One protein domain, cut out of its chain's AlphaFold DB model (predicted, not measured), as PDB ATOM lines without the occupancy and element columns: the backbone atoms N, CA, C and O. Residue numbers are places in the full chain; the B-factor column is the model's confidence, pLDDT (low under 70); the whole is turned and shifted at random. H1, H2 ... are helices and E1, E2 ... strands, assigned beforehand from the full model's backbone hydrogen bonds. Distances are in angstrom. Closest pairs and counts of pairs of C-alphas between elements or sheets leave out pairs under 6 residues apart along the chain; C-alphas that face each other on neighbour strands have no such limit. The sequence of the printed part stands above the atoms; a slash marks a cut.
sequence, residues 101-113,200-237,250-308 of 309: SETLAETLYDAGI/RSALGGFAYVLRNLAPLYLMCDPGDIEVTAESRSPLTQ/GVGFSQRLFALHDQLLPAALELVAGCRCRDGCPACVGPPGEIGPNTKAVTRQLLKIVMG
ATOM      1  N   SER A 101      47.196  24.998  14.518       94.81
ATOM      2  CA  SER A 101      48.544  24.473  14.745       94.81
ATOM      3  C   SER A 101      48.766  24.161  16.222       94.81
ATOM      4  O   SER A 101      48.110  24.728  17.095       94.81
ATOM      5  N   GLU A 102      49.743  23.307  16.522       88.62
ATOM      6  CA  GLU A 102      50.117  23.005  17.908       88.62
ATOM      7  C   GLU A 102      50.437  24.282  18.701       88.62
ATOM      8  O   GLU A 102      49.907  24.483  19.788       88.62
ATOM      9  N   THR A 103      51.200  25.209  18.117       90.19
ATOM     10  CA  THR A 103      51.547  26.493  18.748       90.19
ATOM     11  C   THR A 103      50.330  27.371  19.056       90.19
ATOM     12  O   THR A 103      50.238  27.948  20.144       90.19
ATOM     13  N   LEU A 104      49.376  27.466  18.126       93.06
ATOM     14  CA  LEU A 104      48.142  28.223  18.329       93.06
ATOM     15  C   LEU A 104      47.242  27.530  19.359       93.06
ATOM     16  O   LEU A 104      46.700  28.184  20.247       93.06
ATOM     17  N   ALA A 105      47.106  26.207  19.269       89.75
ATOM     18  CA  ALA A 105      46.318  25.416  20.202       89.75
ATOM     19  C   ALA A 105      46.846  25.553  21.637       89.75
ATOM     20  O   ALA A 105      46.055  25.830  22.534       89.75
ATOM     21  N   GLU A 106      48.162  25.453  21.847       81.50
ATOM     22  CA  GLU A 106      48.801  25.661  23.153       81.50
ATOM     23  C   GLU A 106      48.525  27.059  23.714       81.50
ATOM     24  O   GLU A 106      48.086  27.187  24.857       81.50
ATOM     25  N   THR A 107      48.642  28.099  22.883       85.50
ATOM     26  CA  THR A 107      48.289  29.476  23.271       85.50
ATOM     27  C   THR A 107      46.830  29.576  23.735       85.50
ATOM     28  O   THR A 107      46.522  30.196  24.755       85.50
ATOM     29  N   LEU A 108      45.908  28.937  23.010       88.44
ATOM     30  CA  LEU A 108      44.483  28.927  23.345       88.44
ATOM     31  C   LEU A 108      44.171  28.087  24.594       88.44
ATOM     32  O   LEU A 108      43.222  28.405  25.316       88.44
ATOM     33  N   TYR A 109      44.938  27.028  24.857       81.38
ATOM     34  CA  TYR A 109      44.823  26.228  26.074       81.38
ATOM     35  C   TYR A 109      45.288  26.999  27.308       81.38
ATOM     36  O   TYR A 109      44.580  27.007  28.315       81.38
ATOM     37  N   ASP A 110      46.432  27.676  27.224       75.06
ATOM     38  CA  ASP A 110      46.986  28.467  28.329       75.06
ATOM     39  C   ASP A 110      46.110  29.680  28.658       75.06
ATOM     40  O   ASP A 110      45.944  30.041  29.823       75.06
ATOM     41  N   ALA A 111      45.457  30.252  27.644       78.44
ATOM     42  CA  ALA A 111      44.447  31.290  27.822       78.44
ATOM     43  C   ALA A 111      43.103  30.765  28.378       78.44
ATOM     44  O   ALA A 111      42.200  31.558  28.648       78.44
ATOM     45  N   GLY A 112      42.929  29.445  28.525       75.88
ATOM     46  CA  GLY A 112      41.676  28.824  28.971       75.88
ATOM     47  C   GLY A 112      40.521  28.940  27.967       75.88
ATOM     48  O   GLY A 112      39.359  28.770  28.339       75.88
ATOM     49  N   ILE A 113      40.823  29.243  26.701       85.31
ATOM     50  CA  ILE A 113      39.848  29.436  25.620       85.31
ATOM     51  C   ILE A 113      39.424  28.088  25.035       85.31
ATOM     52  O   ILE A 113      38.234  27.831  24.819       85.31
ATOM     53  N   ARG A 200      30.798  22.493  25.650       57.69
ATOM     54  CA  ARG A 200      31.621  23.471  26.375       57.69
ATOM     55  C   ARG A 200      32.921  23.844  25.660       57.69
ATOM     56  O   ARG A 200      33.993  23.523  26.174       57.69
ATOM     57  N   SER A 201      32.877  24.517  24.511       74.06
ATOM     58  CA  SER A 201      34.121  25.052  23.934       74.06
ATOM     59  C   SER A 201      33.929  26.284  23.050       74.06
ATOM     60  O   SER A 201      32.933  26.418  22.340       74.06
ATOM     61  N   ALA A 202      34.935  27.165  23.053       88.69
ATOM     62  CA  ALA A 202      35.044  28.260  22.091       88.69
ATOM     63  C   ALA A 202      34.991  27.756  20.636       88.69
ATOM     64  O   ALA A 202      34.430  28.426  19.775       88.69
ATOM     65  N   LEU A 203      35.506  26.546  20.377       91.25
ATOM     66  CA  LEU A 203      35.446  25.895  19.066       91.25
ATOM     67  C   LEU A 203      34.003  25.586  18.638       91.25
ATOM     68  O   LEU A 203      33.641  25.813  17.489       91.25
ATOM     69  N   GLY A 204      33.165  25.114  19.568       90.31
ATOM     70  CA  GLY A 204      31.742  24.878  19.318       90.31
ATOM     71  C   GLY A 204      30.978  26.173  19.045       90.31
ATOM     72  O   GLY A 204      30.205  26.239  18.091       90.31
ATOM     73  N   GLY A 205      31.251  27.227  19.823       93.12
ATOM     74  CA  GLY A 205      30.685  28.555  19.573       93.12
ATOM     75  C   GLY A 205      31.109  29.133  18.220       93.12
ATOM     76  O   GLY A 205      30.283  29.694  17.502       93.12
ATOM     77  N   PHE A 206      32.372  28.941  17.834       95.56
ATOM     78  CA  PHE A 206      32.886  29.368  16.536       95.56
ATOM     79  C   PHE A 206      32.244  28.587  15.378       95.56
ATOM     80  O   PHE A 206      31.767  29.192  14.420       95.56
ATOM     81  N   ALA A 207      32.124  27.263  15.492       95.31
ATOM     82  CA  ALA A 207      31.408  26.448  14.513       95.31
ATOM     83  C   ALA A 207      29.931  26.847  14.374       95.31
ATOM     84  O   ALA A 207      29.415  26.890  13.259       95.31
ATOM     85  N   TYR A 208      29.258  27.197  15.477       95.00
ATOM     86  CA  TYR A 208      27.878  27.688  15.434       95.00
ATOM     87  C   TYR A 208      27.767  29.010  14.658       95.00
ATOM     88  O   TYR A 208      26.867  29.171  13.836       95.00
ATOM     89  N   VAL A 209      28.709  29.936  14.873       96.44
ATOM     90  CA  VAL A 209      28.784  31.197  14.118       96.44
ATOM     91  C   VAL A 209      28.991  30.926  12.629       96.44
ATOM     92  O   VAL A 209      28.242  31.451  11.809       96.44
ATOM     93  N   LEU A 210      29.956  30.071  12.274       97.19
ATOM     94  CA  LEU A 210      30.233  29.711  10.881       97.19
ATOM     95  C   LEU A 210      29.024  29.058  10.209       97.19
ATOM     96  O   LEU A 210      28.699  29.414   9.082       97.19
ATOM     97  N   ARG A 211      28.311  28.172  10.914       96.00
ATOM     98  CA  ARG A 211      27.092  27.520  10.415       96.00
ATOM     99  C   ARG A 211      25.995  28.515  10.035       96.00
ATOM    100  O   ARG A 211      25.257  28.260   9.092       96.00
ATOM    101  N   ASN A 212      25.889  29.630  10.754       95.25
ATOM    102  CA  ASN A 212      24.881  30.657  10.484       95.25
ATOM    103  C   ASN A 212      25.354  31.721   9.487       95.25
ATOM    104  O   ASN A 212      24.535  32.259   8.747       95.25
ATOM    105  N   LEU A 213      26.651  32.041   9.467       96.56
ATOM    106  CA  LEU A 213      27.203  33.055   8.567       96.56
ATOM    107  C   LEU A 213      27.483  32.515   7.168       96.56
ATOM    108  O   LEU A 213      27.149  33.186   6.196       96.56
ATOM    109  N   ALA A 214      28.068  31.323   7.045       97.44
ATOM    110  CA  ALA A 214      28.456  30.764   5.752       97.44
ATOM    111  C   ALA A 214      27.304  30.764   4.723       97.44
ATOM    112  O   ALA A 214      27.538  31.250   3.616       97.44
ATOM    113  N   PRO A 215      26.056  30.366   5.059       97.44
ATOM    114  CA  PRO A 215      24.952  30.396   4.099       97.44
ATOM    115  C   PRO A 215      24.619  31.797   3.573       97.44
ATOM    116  O   PRO A 215      24.253  31.941   2.411       97.44
ATOM    117  N   LEU A 216      24.797  32.846   4.387       96.56
ATOM    118  CA  LEU A 216      24.557  34.236   3.973       96.56
ATOM    119  C   LEU A 216      25.591  34.714   2.950       96.56
ATOM    120  O   LEU A 216      25.252  35.437   2.020       96.56
ATOM    121  N   TYR A 217      26.847  34.298   3.109       96.94
ATOM    122  CA  TYR A 217      27.931  34.633   2.181       96.94
ATOM    123  C   TYR A 217      27.897  33.789   0.903       96.94
ATOM    124  O   TYR A 217      28.334  34.241  -0.157       96.94
ATOM    125  N   LEU A 218      27.387  32.563   1.006       96.81
ATOM    126  CA  LEU A 218      27.228  31.633  -0.109       96.81
ATOM    127  C   LEU A 218      25.912  31.817  -0.866       96.81
ATOM    128  O   LEU A 218      25.790  31.312  -1.978       96.81
ATOM    129  N   MET A 219      24.949  32.535  -0.282       96.81
ATOM    130  CA  MET A 219      23.575  32.637  -0.777       96.81
ATOM    131  C   MET A 219      22.923  31.253  -0.958       96.81
ATOM    132  O   MET A 219      22.247  31.009  -1.957       96.81
ATOM    133  N   CYS A 220      23.141  30.346   0.003       95.69
ATOM    134  CA  CYS A 220      22.608  28.977  -0.002       95.69
ATOM    135  C   CYS A 220      21.626  28.733   1.156       95.69
ATOM    136  O   CYS A 220      21.509  29.554   2.073       95.69
ATOM    137  N   ASP A 221      20.920  27.599   1.135       97.00
ATOM    138  CA  ASP A 221      20.119  27.184   2.285       97.00
ATOM    139  C   ASP A 221      21.052  26.729   3.425       97.00
ATOM    140  O   ASP A 221      22.070  26.077   3.172       97.00
ATOM    141  N   PRO A 222      20.745  27.019   4.704       94.00
ATOM    142  CA  PRO A 222      21.538  26.514   5.827       94.00
ATOM    143  C   PRO A 222      21.642  24.984   5.884       94.00
ATOM    144  O   PRO A 222      22.552  24.455   6.518       94.00
ATOM    145  N   GLY A 223      20.701  24.267   5.265       94.69
ATOM    146  CA  GLY A 223      20.702  22.818   5.125       94.69
ATOM    147  C   GLY A 223      21.629  22.278   4.035       94.69
ATOM    148  O   GLY A 223      21.828  21.063   4.012       94.69
ATOM    149  N   ASP A 224      22.207  23.132   3.185       96.81
ATOM    150  CA  ASP A 224      23.126  22.725   2.112       96.81
ATOM    151  C   ASP A 224      24.541  22.421   2.625       96.81
ATOM    152  O   ASP A 224      25.298  21.689   1.984       96.81
ATOM    153  N   ILE A 225      24.890  22.932   3.806       96.94
ATOM    154  CA  ILE A 225      26.190  22.727   4.447       96.94
ATOM    155  C   ILE A 225      26.028  22.154   5.857       96.94
ATOM    156  O   ILE A 225      25.018  22.353   6.531       96.94
ATOM    157  N   GLU A 226      27.050  21.454   6.332       95.94
ATOM    158  CA  GLU A 226      27.171  21.015   7.720       95.94
ATOM    159  C   GLU A 226      28.494  21.525   8.295       95.94
ATOM    160  O   GLU A 226      29.488  21.626   7.578       95.94
ATOM    161  N   VAL A 227      28.516  21.837   9.594       96.31
ATOM    162  CA  VAL A 227      29.725  22.295  10.290       96.31
ATOM    163  C   VAL A 227      30.002  21.392  11.479       96.31
ATOM    164  O   VAL A 227      29.162  21.238  12.366       96.31
ATOM    165  N   THR A 228      31.204  20.830  11.534       93.12
ATOM    166  CA  THR A 228      31.676  20.013  12.657       93.12
ATOM    167  C   THR A 228      32.880  20.656  13.322       93.12
ATOM    168  O   THR A 228      33.767  21.157  12.638       93.12
ATOM    169  N   ALA A 229      32.927  20.599  14.652       91.69
ATOM    170  CA  ALA A 229      34.063  21.024  15.460       91.69
ATOM    171  C   ALA A 229      34.559  19.855  16.311       91.69
ATOM    172  O   ALA A 229      33.813  19.306  17.124       91.69
ATOM    173  N   GLU A 230      35.831  19.509  16.155       87.69
ATOM    174  CA  GLU A 230      36.503  18.471  16.926       87.69
ATOM    175  C   GLU A 230      37.632  19.111  17.736       87.69
ATOM    176  O   GLU A 230      38.586  19.634  17.164       87.69
ATOM    177  N   SER A 231      37.567  19.056  19.073       85.38
ATOM    178  CA  SER A 231      38.644  19.582  19.937       85.38
ATOM    179  C   SER A 231      39.993  18.908  19.675       85.38
ATOM    180  O   SER A 231      41.040  19.484  19.939       85.38
ATOM    181  N   ARG A 232      39.960  17.672  19.173       86.25
ATOM    182  CA  ARG A 232      41.109  16.960  18.628       86.25
ATOM    183  C   ARG A 232      40.600  16.001  17.563       86.25
ATOM    184  O   ARG A 232      40.024  14.968  17.907       86.25
ATOM    185  N   SER A 233      40.770  16.358  16.296       87.00
ATOM    186  CA  SER A 233      40.373  15.480  15.197       87.00
ATOM    187  C   SER A 233      41.274  14.243  15.157       87.00
ATOM    188  O   SER A 233      42.489  14.368  15.341       87.00
ATOM    189  N   PRO A 234      40.734  13.038  14.907       83.25
ATOM    190  CA  PRO A 234      41.555  11.843  14.738       83.25
ATOM    191  C   PRO A 234      42.436  11.907  13.480       83.25
ATOM    192  O   PRO A 234      43.449  11.212  13.433       83.25
ATOM    193  N   LEU A 235      42.076  12.739  12.496       88.94
ATOM    194  CA  LEU A 235      42.795  12.873  11.227       88.94
ATOM    195  C   LEU A 235      43.986  13.827  11.347       88.94
ATOM    196  O   LEU A 235      45.102  13.473  10.989       88.94
ATOM    197  N   THR A 236      43.759  15.016  11.903       90.50
ATOM    198  CA  THR A 236      44.783  16.073  11.992       90.50
ATOM    199  C   THR A 236      45.552  16.049  13.313       90.50
ATOM    200  O   THR A 236      46.562  16.728  13.452       90.50
ATOM    201  N   GLN A 237      45.062  15.299  14.310       87.38
ATOM    202  CA  GLN A 237      45.553  15.306  15.694       87.38
ATOM    203  C   GLN A 237      45.496  16.676  16.390       87.38
ATOM    204  O   GLN A 237      46.046  16.829  17.480       87.38
ATOM    205  N   GLY A 250      29.980  17.696  -3.996       91.62
ATOM    206  CA  GLY A 250      29.967  19.143  -3.802       91.62
ATOM    207  C   GLY A 250      29.477  19.914  -5.037       91.62
ATOM    208  O   GLY A 250      29.424  19.412  -6.158       91.62
ATOM    209  N   VAL A 251      29.086  21.166  -4.818       95.19
ATOM    210  CA  VAL A 251      28.666  22.138  -5.840       95.19
ATOM    211  C   VAL A 251      29.535  23.400  -5.847       95.19
ATOM    212  O   VAL A 251      29.318  24.281  -6.678       95.19
ATOM    213  N   GLY A 252      30.539  23.491  -4.965       95.12
ATOM    214  CA  GLY A 252      31.565  24.543  -4.981       95.12
ATOM    215  C   GLY A 252      31.457  25.573  -3.853       95.12
ATOM    216  O   GLY A 252      32.193  26.564  -3.846       95.12
ATOM    217  N   PHE A 253      30.583  25.354  -2.867       97.50
ATOM    218  CA  PHE A 253      30.505  26.195  -1.673       97.50
ATOM    219  C   PHE A 253      31.803  26.180  -0.870       97.50
ATOM    220  O   PHE A 253      32.256  27.229  -0.418       97.50
ATOM    221  N   SER A 254      32.435  25.018  -0.736       97.56
ATOM    222  CA  SER A 254      33.676  24.863   0.025       97.56
ATOM    223  C   SER A 254      34.830  25.676  -0.568       97.56
ATOM    224  O   SER A 254      35.482  26.442   0.143       97.56
ATOM    225  N   GLN A 255      35.013  25.609  -1.889       97.50
ATOM    226  CA  GLN A 255      35.998  26.426  -2.605       97.50
ATOM    227  C   GLN A 255      35.706  27.924  -2.431       97.50
ATOM    228  O   GLN A 255      36.605  28.734  -2.188       97.50
ATOM    229  N   ARG A 256      34.426  28.314  -2.499       98.00
ATOM    230  CA  ARG A 256      34.027  29.707  -2.297       98.00
ATOM    231  C   ARG A 256      34.292  30.186  -0.868       98.00
ATOM    232  O   ARG A 256      34.759  31.313  -0.706       98.00
ATOM    233  N   LEU A 257      34.035  29.363   0.150       97.88
ATOM    234  CA  LEU A 257      34.338  29.681   1.550       97.88
ATOM    235  C   LEU A 257      35.834  29.872   1.778       97.88
ATOM    236  O   LEU A 257      36.216  30.810   2.474       97.88
ATOM    237  N   PHE A 258      36.670  29.045   1.150       98.12
ATOM    238  CA  PHE A 258      38.117  29.219   1.203       98.12
ATOM    239  C   PHE A 258      38.546  30.587   0.657       98.12
ATOM    240  O   PHE A 258      39.286  31.311   1.324       98.12
ATOM    241  N   ALA A 259      38.011  30.995  -0.498       97.62
ATOM    242  CA  ALA A 259      38.274  32.315  -1.078       97.62
ATOM    243  C   ALA A 259      37.704  33.480  -0.241       97.62
ATOM    244  O   ALA A 259      38.205  34.600  -0.307       97.62
ATOM    245  N   LEU A 260      36.646  33.233   0.536       97.12
ATOM    246  CA  LEU A 260      36.003  34.216   1.412       97.12
ATOM    247  C   LEU A 260      36.558  34.228   2.840       97.12
ATOM    248  O   LEU A 260      36.060  35.001   3.658       97.12
ATOM    249  N   HIS A 261      37.575  33.423   3.157       96.06
ATOM    250  CA  HIS A 261      38.115  33.288   4.513       96.06
ATOM    251  C   HIS A 261      38.402  34.641   5.180       96.06
ATOM    252  O   HIS A 261      37.960  34.886   6.305       96.06
ATOM    253  N   ASP A 262      39.078  35.535   4.456       94.56
ATOM    254  CA  ASP A 262      39.514  36.839   4.967       94.56
ATOM    255  C   ASP A 262      38.345  37.825   5.173       94.56
ATOM    256  O   ASP A 262      38.505  38.856   5.817       94.56
ATOM    257  N   GLN A 263      37.148  37.505   4.668       96.12
ATOM    258  CA  GLN A 263      35.902  38.237   4.943       96.12
ATOM    259  C   GLN A 263      35.071  37.547   6.033       96.12
ATOM    260  O   GLN A 263      34.412  38.210   6.834       96.12
ATOM    261  N   LEU A 264      35.114  36.214   6.078       95.94
ATOM    262  CA  LEU A 264      34.290  35.394   6.958       95.94
ATOM    263  C   LEU A 264      34.720  35.502   8.428       95.94
ATOM    264  O   LEU A 264      33.859  35.597   9.302       95.94
ATOM    265  N   LEU A 265      36.029  35.512   8.716       95.50
ATOM    266  CA  LEU A 265      36.522  35.621  10.098       95.50
ATOM    267  C   LEU A 265      36.225  36.988  10.741       95.50
ATOM    268  O   LEU A 265      35.674  36.991  11.848       95.50
ATOM    269  N   PRO A 266      36.478  38.136  10.077       96.81
ATOM    270  CA  PRO A 266      36.072  39.433  10.616       96.81
ATOM    271  C   PRO A 266      34.566  39.529  10.858       96.81
ATOM    272  O   PRO A 266      34.146  39.997  11.913       96.81
ATOM    273  N   ALA A 267      33.747  39.016   9.935       97.62
ATOM    274  CA  ALA A 267      32.295  39.003  10.092       97.62
ATOM    275  C   ALA A 267      31.838  38.144  11.282       97.62
ATOM    276  O   ALA A 267      30.917  38.517  12.014       97.62
ATOM    277  N   ALA A 268      32.506  37.010  11.524       97.44
ATOM    278  CA  ALA A 268      32.275  36.191  12.709       97.44
ATOM    279  C   ALA A 268      32.595  36.960  13.998       97.44
ATOM    280  O   ALA A 268      31.792  36.948  14.937       97.44
ATOM    281  N   LEU A 269      33.732  37.659  14.047       97.56
ATOM    282  CA  LEU A 269      34.110  38.475  15.199       97.56
ATOM    283  C   LEU A 269      33.124  39.626  15.423       97.56
ATOM    284  O   LEU A 269      32.680  39.830  16.556       97.56
ATOM    285  N   GLU A 270      32.735  40.327  14.358       97.31
ATOM    286  CA  GLU A 270      31.758  41.417  14.394       97.31
ATOM    287  C   GLU A 270      30.409  40.937  14.941       97.31
ATOM    288  O   GLU A 270      29.881  41.532  15.884       97.31
ATOM    289  N   LEU A 271      29.887  39.813  14.437       97.19
ATOM    290  CA  LEU A 271      28.628  39.231  14.909       97.19
ATOM    291  C   LEU A 271      28.678  38.922  16.412       97.19
ATOM    292  O   LEU A 271      27.763  39.267  17.169       97.19
ATOM    293  N   VAL A 272      29.748  38.265  16.868       96.88
ATOM    294  CA  VAL A 272      29.891  37.877  18.277       96.88
ATOM    295  C   VAL A 272      30.076  39.107  19.168       96.88
ATOM    296  O   VAL A 272      29.479  39.172  20.249       96.88
ATOM    297  N   ALA A 273      30.872  40.086  18.737       96.25
ATOM    298  CA  ALA A 273      31.142  41.308  19.488       96.25
ATOM    299  C   ALA A 273      29.921  42.241  19.558       96.25
ATOM    300  O   ALA A 273      29.642  42.781  20.629       96.25
ATOM    301  N   GLY A 274      29.180  42.387  18.456       96.56
ATOM    302  CA  GLY A 274      28.012  43.263  18.336       96.56
ATOM    303  C   GLY A 274      26.733  42.707  18.969       96.56
ATOM    304  O   GLY A 274      25.817  43.464  19.304       96.56
ATOM    305  N   CYS A 275      26.651  41.391  19.187       96.38
ATOM    306  CA  CYS A 275      25.490  40.780  19.826       96.38
ATOM    307  C   CYS A 275      25.323  41.260  21.281       96.38
ATOM    308  O   CYS A 275      26.287  41.339  22.039       96.38
ATOM    309  N   ARG A 276      24.090  41.527  21.730       95.62
ATOM    310  CA  ARG A 276      23.807  42.049  23.088       95.62
ATOM    311  C   ARG A 276      23.647  40.971  24.169       95.62
ATOM    312  O   ARG A 276      23.419  41.302  25.328       95.62
ATOM    313  N   CYS A 277      23.752  39.685  23.826       93.56
ATOM    314  CA  CYS A 277      23.603  38.601  24.802       93.56
ATOM    315  C   CYS A 277      24.799  38.528  25.773       93.56
ATOM    316  O   CYS A 277      25.910  38.935  25.424       93.56
ATOM    317  N   ARG A 278      24.594  37.954  26.966       89.19
ATOM    318  CA  ARG A 278      25.660  37.755  27.964       89.19
ATOM    319  C   ARG A 278      26.519  36.526  27.654       89.19
ATOM    320  O   ARG A 278      27.704  36.659  27.382       89.19
ATOM    321  N   ASP A 279      25.891  35.351  27.631       85.38
ATOM    322  CA  ASP A 279      26.601  34.061  27.608       85.38
ATOM    323  C   ASP A 279      26.606  33.397  26.220       85.38
ATOM    324  O   ASP A 279      27.527  32.656  25.882       85.38
ATOM    325  N   GLY A 280      25.599  33.714  25.402       90.31
ATOM    326  CA  GLY A 280      25.348  33.158  24.073       90.31
ATOM    327  C   GLY A 280      23.865  33.289  23.721       90.31
ATOM    328  O   GLY A 280      23.030  33.463  24.612       90.31
ATOM    329  N   CYS A 281      23.524  33.262  22.435       92.00
ATOM    330  CA  CYS A 281      22.147  33.124  21.963       92.00
ATOM    331  C   CYS A 281      22.120  32.498  20.555       92.00
ATOM    332  O   CYS A 281      23.157  32.485  19.885       92.00
ATOM    333  N   PRO A 282      20.952  32.034  20.067       92.00
ATOM    334  CA  PRO A 282      20.817  31.482  18.714       92.00
ATOM    335  C   PRO A 282      21.269  32.417  17.580       92.00
ATOM    336  O   PRO A 282      21.556  31.946  16.490       92.00
ATOM    337  N   ALA A 283      21.360  33.728  17.826       92.12
ATOM    338  CA  ALA A 283      21.816  34.702  16.834       92.12
ATOM    339  C   ALA A 283      23.346  34.900  16.794       92.12
ATOM    340  O   ALA A 283      23.827  35.635  15.940       92.12
ATOM    341  N   CYS A 284      24.123  34.310  17.713       94.50
ATOM    342  CA  CYS A 284      25.588  34.415  17.699       94.50
ATOM    343  C   CYS A 284      26.265  33.048  17.852       94.50
ATOM    344  O   CYS A 284      26.320  32.290  16.897       94.50
ATOM    345  N   VAL A 285      26.768  32.722  19.043       93.38
ATOM    346  CA  VAL A 285      27.525  31.495  19.340       93.38
ATOM    347  C   VAL A 285      26.645  30.288  19.679       93.38
ATOM    348  O   VAL A 285      27.170  29.208  19.921       93.38
ATOM    349  N   GLY A 286      25.322  30.473  19.730       90.38
ATOM    350  CA  GLY A 286      24.339  29.448  20.078       90.38
ATOM    351  C   GLY A 286      23.690  29.637  21.455       90.38
ATOM    352  O   GLY A 286      24.101  30.493  22.245       90.38
ATOM    353  N   PRO A 287      22.613  28.894  21.753       85.56
ATOM    354  CA  PRO A 287      21.889  29.012  23.016       85.56
ATOM    355  C   PRO A 287      22.705  28.443  24.198       85.56
ATOM    356  O   PRO A 287      23.214  27.326  24.098       85.56
ATOM    357  N   PRO A 288      22.774  29.124  25.362       73.06
ATOM    358  CA  PRO A 288      23.615  28.708  26.496       73.06
ATOM    359  C   PRO A 288      23.334  27.301  27.041       73.06
ATOM    360  O   PRO A 288      24.230  26.664  27.585       73.06
ATOM    361  N   GLY A 289      22.107  26.792  26.891       64.69
ATOM    362  CA  GLY A 289      21.763  25.421  27.282       64.69
ATOM    363  C   GLY A 289      22.460  24.346  26.440       64.69
ATOM    364  O   GLY A 289      22.678  23.243  26.930       64.69
ATOM    365  N   GLU A 290      22.842  24.673  25.203       62.88
ATOM    366  CA  GLU A 290      23.509  23.759  24.268       62.88
ATOM    367  C   GLU A 290      25.025  23.944  24.232       62.88
ATOM    368  O   GLU A 290      25.723  22.998  23.885       62.88
ATOM    369  N   ILE A 291      25.531  25.134  24.591       65.62
ATOM    370  CA  ILE A 291      26.962  25.483  24.494       65.62
ATOM    371  C   ILE A 291      27.628  25.852  25.836       65.62
ATOM    372  O   ILE A 291      28.830  26.090  25.904       65.62
ATOM    373  N   GLY A 292      26.869  25.920  26.929       63.53
ATOM    374  CA  GLY A 292      27.364  26.293  28.255       63.53
ATOM    375  C   GLY A 292      27.484  27.809  28.514       63.53
ATOM    376  O   GLY A 292      27.256  28.632  27.626       63.53
ATOM    377  N   PRO A 293      27.797  28.198  29.767       63.03
ATOM    378  CA  PRO A 293      28.003  29.595  30.153       63.03
ATOM    379  C   PRO A 293      29.336  30.143  29.616       63.03
ATOM    380  O   PRO A 293      30.269  29.383  29.372       63.03
ATOM    381  N   ASN A 294      29.450  31.470  29.489       81.56
ATOM    382  CA  ASN A 294      30.641  32.196  29.008       81.56
ATOM    383  C   ASN A 294      31.100  31.907  27.564       81.56
ATOM    384  O   ASN A 294      32.087  32.501  27.124       81.56
ATOM    385  N   THR A 295      30.397  31.073  26.792       87.56
ATOM    386  CA  THR A 295      30.824  30.672  25.438       87.56
ATOM    387  C   THR A 295      31.020  31.855  24.501       87.56
ATOM    388  O   THR A 295      31.986  31.880  23.738       87.56
ATOM    389  N   LYS A 296      30.184  32.892  24.603       91.94
ATOM    390  CA  LYS A 296      30.368  34.135  23.842       91.94
ATOM    391  C   LYS A 296      31.734  34.776  24.100       91.94
ATOM    392  O   LYS A 296      32.406  35.183  23.156       91.94
ATOM    393  N   ALA A 297      32.135  34.877  25.366       91.62
ATOM    394  CA  ALA A 297      33.371  35.546  25.755       91.62
ATOM    395  C   ALA A 297      34.600  34.799  25.225       91.62
ATOM    396  O   ALA A 297      35.444  35.416  24.575       91.62
ATOM    397  N   VAL A 298      34.654  33.477  25.428       91.94
ATOM    398  CA  VAL A 298      35.780  32.650  24.965       91.94
ATOM    399  C   VAL A 298      35.815  32.518  23.440       91.94
ATOM    400  O   VAL A 298      36.888  32.577  22.856       91.94
ATOM    401  N   THR A 299      34.661  32.447  22.764       95.06
ATOM    402  CA  THR A 299      34.605  32.440  21.287       95.06
ATOM    403  C   THR A 299      35.104  33.762  20.710       95.06
ATOM    404  O   THR A 299      35.852  33.771  19.738       95.06
ATOM    405  N   ARG A 300      34.743  34.895  21.329       95.81
ATOM    406  CA  ARG A 300      35.252  36.211  20.923       95.81
ATOM    407  C   ARG A 300      36.771  36.298  21.068       95.81
ATOM    408  O   ARG A 300      37.427  36.833  20.187       95.81
ATOM    409  N   GLN A 301      37.323  35.800  22.176       94.25
ATOM    410  CA  GLN A 301      38.773  35.772  22.388       94.25
ATOM    411  C   GLN A 301      39.478  34.850  21.389       94.25
ATOM    412  O   GLN A 301      40.502  35.243  20.843       94.25
ATOM    413  N   LEU A 302      38.904  33.675  21.102       95.19
ATOM    414  CA  LEU A 302      39.405  32.770  20.067       95.19
ATOM    415  C   LEU A 302      39.516  33.487  18.720       95.19
ATOM    416  O   LEU A 302      40.574  33.456  18.103       95.19
ATOM    417  N   LEU A 303      38.438  34.149  18.287       96.12
ATOM    418  CA  LEU A 303      38.393  34.862  17.009       96.12
ATOM    419  C   LEU A 303      39.440  35.978  16.934       96.12
ATOM    420  O   LEU A 303      40.108  36.100  15.915       96.12
ATOM    421  N   LYS A 304      39.639  36.735  18.020       95.44
ATOM    422  CA  LYS A 304      40.681  37.772  18.096       95.44
ATOM    423  C   LYS A 304      42.088  37.214  17.915       95.44
ATOM    424  O   LYS A 304      42.804  37.661  17.028       95.44
ATOM    425  N   ILE A 305      42.436  36.175  18.677       94.00
ATOM    426  CA  ILE A 305      43.760  35.540  18.601       94.00
ATOM    427  C   ILE A 305      44.012  34.983  17.200       94.00
ATOM    428  O   ILE A 305      45.083  35.189  16.640       94.00
ATOM    429  N   VAL A 306      43.015  34.314  16.618       92.81
ATOM    430  CA  VAL A 306      43.091  33.785  15.251       92.81
ATOM    431  C   VAL A 306      43.307  34.901  14.219       92.81
ATOM    432  O   VAL A 306      44.018  34.694  13.240       92.81
ATOM    433  N   MET A 307      42.713  36.076  14.430       90.88
ATOM    434  CA  MET A 307      42.865  37.244  13.555       90.88
ATOM    435  C   MET A 307      44.128  38.074  13.834       90.88
ATOM    436  O   MET A 307      44.421  38.995  13.074       90.88
ATOM    437  N   GLY A 308      44.884  37.762  14.891       86.31
ATOM    438  CA  GLY A 308      46.060  38.530  15.302       86.31
ATOM    439  C   GLY A 308      45.751  39.843  16.037       86.31
ATOM    440  O   GLY A 308      46.593  40.740  16.022       86.31
TER     441      GLY A 308
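What this domain is: This is residues 101 to 113, 200 to 237 and 250 to 308 of the 309 residues of the protein "DUF1998 domain-containing protein" of Anaerolineae bacterium (UniProt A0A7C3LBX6). One long helix, H2, lies in the middle, with H4 crossing it on one side and the lone strand E1 running along the opposite side. H6 packs beside H4 and on the first turns of H2, H3 meets the other end of H2 with its own first residues and makes a corner there, and H1 sits at the outside near H6. The printed part has 110 residues, with six named helices and one named strand in the order H1, H2, E1, H3, H4, H5, H6, and is mostly helix. It is compact, with a radius of gyration of the C-alphas of 13.8 A and spans of 39 by 33 by 25 A.

Where its parts are: Find C-alpha 202 at (35.044, 28.260, 22.091); from there H2 runs 23.8 A to residue 218, with a kink of 30 degrees near residue 212. E1 is residues 225 to 230, 16.7 A. H3 is residues 253 to 259, H4 residues 261 to 274, 19.8 A, and H5 residues 288 to 291. H6, residues 295 to 307, ends at C-alpha 307 at (42.865, 37.244, 13.555), and H1 is residues 102 to 110.

How they stand to each other: Begin at the hub, H2. It touches H4 at a steep tilt of 65 degrees, closest at the C-alphas of Val 209 and Ala 268, 6.3 A. With residues 202 to 206 alone it touches H6, closest at C-alphas 202 and 299, 4.3 A. With residues 214 to 218 alone it touches H3, about perpendicular at 79 degrees, closest at C-alphas 218 and 253, 6.5 A. H4 and H6 touch and run opposite ways, closest at C-alphas 269 and 303, 5.9 A. C-alphas 211 of H2 and 227 of E1 are their closest, 5.9 A; E1 pairs with no named strand. H1 is close to but not clearly touching H6, and H5 likewise to H2. Every O i to N i+4 pair is within hydrogen-bond range in H1, H3 and H6, with 11 of 13 in H2 and 9 of 10 in H4, while H5 is too short for one.

The domain as a whole: The two C-alphas farthest apart, those of Asp 110 and Val 251, are 39.3 A apart. Look for two cuts: C-alphas 113 and 200 are 10.2 A apart, and C-alphas 237 and 250 are 25.3 A apart. The link from H4 to H5 is long, residues 275 to 287. Confidence is under 70 at residue 200 and residues 289 to 293.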